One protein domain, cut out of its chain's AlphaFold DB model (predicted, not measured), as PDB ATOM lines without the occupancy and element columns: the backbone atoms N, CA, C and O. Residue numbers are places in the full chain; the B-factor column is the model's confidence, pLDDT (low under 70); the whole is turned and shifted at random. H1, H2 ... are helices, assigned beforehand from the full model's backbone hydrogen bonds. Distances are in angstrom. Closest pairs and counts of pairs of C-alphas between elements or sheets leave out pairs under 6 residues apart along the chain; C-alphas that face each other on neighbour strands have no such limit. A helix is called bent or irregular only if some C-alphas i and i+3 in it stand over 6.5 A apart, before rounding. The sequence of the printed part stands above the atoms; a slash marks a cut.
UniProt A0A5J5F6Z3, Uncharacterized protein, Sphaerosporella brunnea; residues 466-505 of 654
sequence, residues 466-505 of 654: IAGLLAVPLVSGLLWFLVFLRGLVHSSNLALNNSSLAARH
ATOM      1  N   ILE A 466      14.414  36.617 -17.150       83.31
ATOM      2  CA  ILE A 466      14.997  35.579 -18.025       83.31
ATOM      3  C   ILE A 466      13.904  34.765 -18.731       83.31
ATOM      4  O   ILE A 466      14.027  34.456 -19.912       83.31
ATOM      5  N   ALA A 467      12.803  34.464 -18.036       79.06
ATOM      6  CA  ALA A 467      11.674  33.745 -18.622       79.06
ATOM      7  C   ALA A 467      11.081  34.482 -19.835       79.06
ATOM      8  O   ALA A 467      10.794  33.845 -20.843       79.06
ATOM      9  N   GLY A 468      10.962  35.814 -19.774       75.88
ATOM     10  CA  GLY A 468      10.513  36.625 -20.907       75.88
ATOM     11  C   GLY A 468      11.519  36.607 -22.058       75.88
ATOM     12  O   GLY A 468      11.132  36.425 -23.212       75.88
ATOM     13  N   LEU A 469      12.813  36.706 -21.737       81.19
ATOM     14  CA  LEU A 469      13.896  36.659 -22.721       81.19
ATOM     15  C   LEU A 469      13.974  35.304 -23.452       81.19
ATOM     16  O   LEU A 469      14.294  35.270 -24.635       81.19
ATOM     17  N   LEU A 470      13.649  34.199 -22.770       84.81
ATOM     18  CA  LEU A 470      13.634  32.846 -23.341       84.81
ATOM     19  C   LEU A 470      12.317  32.502 -24.051       84.81
ATOM     20  O   LEU A 470      12.333  31.823 -25.077       84.81
ATOM     21  N   ALA A 471      11.174  32.965 -23.543       82.00
ATOM     22  CA  ALA A 471       9.870  32.644 -24.117       82.00
ATOM     23  C   ALA A 471       9.720  33.168 -25.553       82.00
ATOM     24  O   ALA A 471       9.194  32.459 -26.409       82.00
ATOM     25  N   VAL A 472      10.216  34.376 -25.844       81.69
ATOM     26  CA  VAL A 472      10.108  34.996 -27.177       81.69
ATOM     27  C   VAL A 472      10.789  34.163 -28.281       81.69
ATOM     28  O   VAL A 472      10.101  33.807 -29.249       81.69
ATOM     29  N   PRO A 473      12.088  33.800 -28.184       85.81
ATOM     30  CA  PRO A 473      12.736  32.970 -29.195       85.81
ATOM     31  C   PRO A 473      12.178  31.544 -29.226       85.81
ATOM     32  O   PRO A 473      12.085  30.975 -30.310       85.81
ATOM     33  N   LEU A 474      11.744  30.977 -28.092       87.69
ATOM     34  CA  LEU A 474      11.147  29.635 -28.062       87.69
ATOM     35  C   LEU A 474       9.803  29.581 -28.791       87.69
ATOM     36  O   LEU A 474       9.597  28.698 -29.619       87.69
ATOM     37  N   VAL A 475       8.900  30.532 -28.536       84.75
ATOM     38  CA  VAL A 475       7.609  30.612 -29.239       84.75
ATOM     39  C   VAL A 475       7.820  30.900 -30.724       84.75
ATOM     40  O   VAL A 475       7.192  30.259 -31.565       84.75
ATOM     41  N   SER A 476       8.739  31.809 -31.064       84.38
ATOM     42  CA  SER A 476       9.077  32.097 -32.465       84.38
ATOM     43  C   SER A 476       9.652  30.867 -33.167       84.38
ATOM     44  O   SER A 476       9.202  30.518 -34.257       84.38
ATOM     45  N   GLY A 477      10.589  30.167 -32.523       89.56
ATOM     46  CA  GLY A 477      11.182  28.934 -33.031       89.56
ATOM     47  C   GLY A 477      10.156  27.813 -33.183       89.56
ATOM     48  O   GLY A 477      10.150  27.136 -34.205       89.56
ATOM     49  N   LEU A 478       9.229  27.667 -32.230       90.69
ATOM     50  CA  LEU A 478       8.126  26.709 -32.311       90.69
ATOM     51  C   LEU A 478       7.198  27.018 -33.490       90.69
ATOM     52  O   LEU A 478       6.867  26.116 -34.258       90.69
ATOM     53  N   LEU A 479       6.800  28.280 -33.673       85.69
ATOM     54  CA  LEU A 479       5.974  28.691 -34.814       85.69
ATOM     55  C   LEU A 479       6.688  28.414 -36.141       85.69
ATOM     56  O   LEU A 479       6.076  27.885 -37.070       85.69
ATOM     57  N   TRP A 480       7.986  28.709 -36.218       89.44
ATOM     58  CA  TRP A 480       8.798  28.431 -37.402       89.44
ATOM     59  C   TRP A 480       8.925  26.928 -37.671       89.44
ATOM     60  O   TRP A 480       8.772  26.478 -38.806       89.44
ATOM     61  N   PHE A 481       9.118  26.132 -36.620       89.19
ATOM     62  CA  PHE A 481       9.169  24.678 -36.697       89.19
ATOM     63  C   PHE A 481       7.839  24.079 -37.174       89.19
ATOM     64  O   PHE A 481       7.837  23.193 -38.024       89.19
ATOM     65  N   LEU A 482       6.700  24.601 -36.709       84.62
ATOM     66  CA  LEU A 482       5.379  24.189 -37.195       84.62
ATOM     67  C   LEU A 482       5.182  24.523 -38.684       84.62
ATOM     68  O   LEU A 482       4.629  23.711 -39.429       84.62
ATOM     69  N   VAL A 483       5.665  25.686 -39.139       82.19
ATOM     70  CA  VAL A 483       5.665  26.057 -40.567       82.19
ATOM     71  C   VAL A 483       6.551  25.105 -41.378       82.19
ATOM     72  O   VAL A 483       6.133  24.635 -42.438       82.19
ATOM     73  N   PHE A 484       7.732  24.767 -40.866       81.25
ATOM     74  CA  PHE A 484       8.659  23.834 -41.504       81.25
ATOM     75  C   PHE A 484       8.094  22.408 -41.598       81.25
ATOM     76  O   PHE A 484       8.078  21.829 -42.683       81.25
ATOM     77  N   LEU A 485       7.549  21.865 -40.502       83.06
ATOM     78  CA  LEU A 485       6.889  20.554 -40.485       83.06
ATOM     79  C   LEU A 485       5.741  20.487 -41.490       83.06
ATOM     80  O   LEU A 485       5.596  19.498 -42.209       83.06
ATOM     81  N   ARG A 486       4.946  21.558 -41.583       78.44
ATOM     82  CA  ARG A 486       3.900  21.661 -42.601       78.44
ATOM     83  C   ARG A 486       4.487  21.589 -44.012       78.44
ATOM     84  O   ARG A 486       3.907  20.912 -44.857       78.44
ATOM     85  N   GLY A 487       5.613  22.257 -44.264       73.19
ATOM     86  CA  GLY A 487       6.337  22.183 -45.536       73.19
ATOM     87  C   GLY A 487       6.813  20.765 -45.872       73.19
ATOM     88  O   GLY A 487       6.585  20.298 -46.986       73.19
ATOM     89  N   LEU A 488       7.386  20.048 -44.900       77.75
ATOM     90  CA  LEU A 488       7.855  18.668 -45.081       77.75
ATOM     91  C   LEU A 488       6.714  17.685 -45.376       77.75
ATOM     92  O   LEU A 488       6.786  16.921 -46.336       77.75
ATOM     93  N   VAL A 489       5.627  17.738 -44.598       72.50
ATOM     94  CA  VAL A 489       4.436  16.893 -44.823       72.50
ATOM     95  C   VAL A 489       3.799  17.180 -46.189       72.50
ATOM     96  O   VAL A 489       3.179  16.299 -46.794       72.50
ATOM     97  N   HIS A 490       3.942  18.414 -46.680       63.31
ATOM     98  CA  HIS A 490       3.472  18.810 -47.999       63.31
ATOM     99  C   HIS A 490       4.349  18.252 -49.128       63.31
ATOM    100  O   HIS A 490       3.802  17.774 -50.120       63.31
ATOM    101  N   SER A 491       5.680  18.252 -48.983       65.06
ATOM    102  CA  SER A 491       6.575  17.728 -50.026       65.06
ATOM    103  C   SER A 491       6.544  16.201 -50.127       65.06
ATOM    104  O   SER A 491       6.750  15.660 -51.210       65.06
ATOM    105  N   SER A 492       6.256  15.488 -49.034       62.03
ATOM    106  CA  SER A 492       6.260  14.018 -49.022       62.03
ATOM    107  C   SER A 492       4.992  13.376 -49.605       62.03
ATOM    108  O   SER A 492       5.006  12.192 -49.926       62.03
ATOM    109  N   ASN A 493       3.894  14.127 -49.770       55.09
ATOM    110  CA  ASN A 493       2.591  13.621 -50.236       55.09
ATOM    111  C   ASN A 493       2.198  14.144 -51.633       55.09
ATOM    112  O   ASN A 493       1.036  14.462 -51.893       55.09
ATOM    113  N   LEU A 494       3.163  14.225 -52.552       53.84
ATOM    114  CA  LEU A 494       2.953  14.640 -53.949       53.84
ATOM    115  C   LEU A 494       2.173  13.623 -54.809       53.84
ATOM    116  O   LEU A 494       1.823  13.925 -55.949       53.84
ATOM    117  N   ALA A 495       1.822  12.449 -54.274       54.84
ATOM    118  CA  ALA A 495       0.859  11.558 -54.913       54.84
ATOM    119  C   ALA A 495      -0.557  12.146 -54.762       54.84
ATOM    120  O   ALA A 495      -1.248  11.937 -53.766       54.84
ATOM    121  N   LEU A 496      -0.966  12.924 -55.767       52.72
ATOM    122  CA  LEU A 496      -2.224  13.665 -55.904       52.72
ATOM    123  C   LEU A 496      -3.478  12.764 -55.943       52.72
ATOM    124  O   LEU A 496      -4.288  12.876 -56.862       52.72
ATOM    125  N   ASN A 497      -3.708  11.905 -54.952       58.53
ATOM    126  CA  ASN A 497      -4.935  11.118 -54.884       58.53
ATOM    127  C   ASN A 497      -6.082  11.959 -54.285       58.53
ATOM    128  O   ASN A 497      -5.952  12.553 -53.215       58.53
ATOM    129  N   ASN A 498      -7.211  12.067 -54.995       60.56
ATOM    130  CA  ASN A 498      -8.299  13.024 -54.705       60.56
ATOM    131  C   ASN A 498      -9.288  12.531 -53.619       60.56
ATOM    132  O   ASN A 498     -10.353  13.128 -53.400       60.56
ATOM    133  N   SER A 499      -8.958  11.407 -52.978       65.38
ATOM    134  CA  SER A 499      -9.833  10.661 -52.074       65.38
ATOM    135  C   SER A 499      -9.869  11.226 -50.652       65.38
ATOM    136  O   SER A 499     -10.906  11.129 -50.002       65.38
ATOM    137  N   SER A 500      -8.801  11.875 -50.170       71.38
ATOM    138  CA  SER A 500      -8.745  12.377 -48.789       71.38
ATOM    139  C   SER A 500      -9.133  13.857 -48.656       71.38
ATOM    140  O   SER A 500      -8.849  14.704 -49.509       71.38
ATOM    141  N   LEU A 501      -9.778  14.193 -47.535       65.25
ATOM    142  CA  LEU A 501     -10.191  15.560 -47.195       65.25
ATOM    143  C   LEU A 501      -8.974  16.504 -47.067       65.25
ATOM    144  O   LEU A 501      -9.033  17.660 -47.486       65.25
ATOM    145  N   ALA A 502      -7.838  15.976 -46.596       61.06
ATOM    146  CA  ALA A 502      -6.557  16.677 -46.533       61.06
ATOM    147  C   ALA A 502      -5.980  16.990 -47.927       61.06
ATOM    148  O   ALA A 502      -5.543  18.116 -48.167       61.06
ATOM    149  N   ALA A 503      -6.042  16.047 -48.876       63.34
ATOM    150  CA  ALA A 503      -5.591  16.277 -50.251       63.34
ATOM    151  C   ALA A 503      -6.415  17.375 -50.945       63.34
ATOM    152  O   ALA A 503      -5.859  18.226 -51.641       63.34
ATOM    153  N   ARG A 504      -7.732  17.425 -50.698       66.31
ATOM    154  CA  ARG A 504      -8.606  18.496 -51.210       66.31
ATOM    155  C   ARG A 504      -8.272  19.861 -50.603       66.31
ATOM    156  O   ARG A 504      -8.253  20.852 -51.333       66.31
ATOM    157  N   HIS A 505      -7.970  19.930 -49.305       66.44
ATOM    158  CA  HIS A 505      -7.493  21.169 -48.678       66.44
ATOM    159  C   HIS A 505      -6.140  21.620 -49.228       66.44
ATOM    160  O   HIS A 505      -5.985  22.800 -49.539       66.44
TER     161      HIS A 505
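What this domain is: This is residues 466 to 505 of the 654 residues of an uncharacterized protein of Sphaerosporella brunnea (UniProt A0A5J5F6Z3). See first one long helix, H1, making the long axis of a rod, with a loop at its far end that hooks round to a tiny helix, H2, set off to one side. The printed part has 40 residues with two named helices, H1 then H2, and no named strand; its class is all helix. It is extended, with a radius of gyration of the C-alphas of 15.7 A and spans of 49 by 16 by 7 A.

How they stand to each other: Begin with H1, residues 466 to 492; its residues 466 to 489 stand free. H2, residues 501 to 505, is apart from H1, with no C-alpha within 8 A. In H2 the O i to N i+4 pair is within hydrogen-bond range; in H1, 22 of 23 are.

Where its parts are: Find C-alpha 466 at (14.997, 35.579, -18.025); from there H1 runs 38.8 A to C-alpha 492. It is neither bent nor irregular, but only just: C-alphas 469 and 472 are 6.1 A apart. H2 runs 6.4 A to C-alpha 505 at (-7.493, 21.169, -48.678).

The domain as a whole: The C-alphas farthest apart, of Ile 466 and Asn 498, are 49.0 A apart. The printed part has no cut, and the link of 8 residues is short. Look for pLDDT under 70 at residues 490 to 499 and 501 to 505.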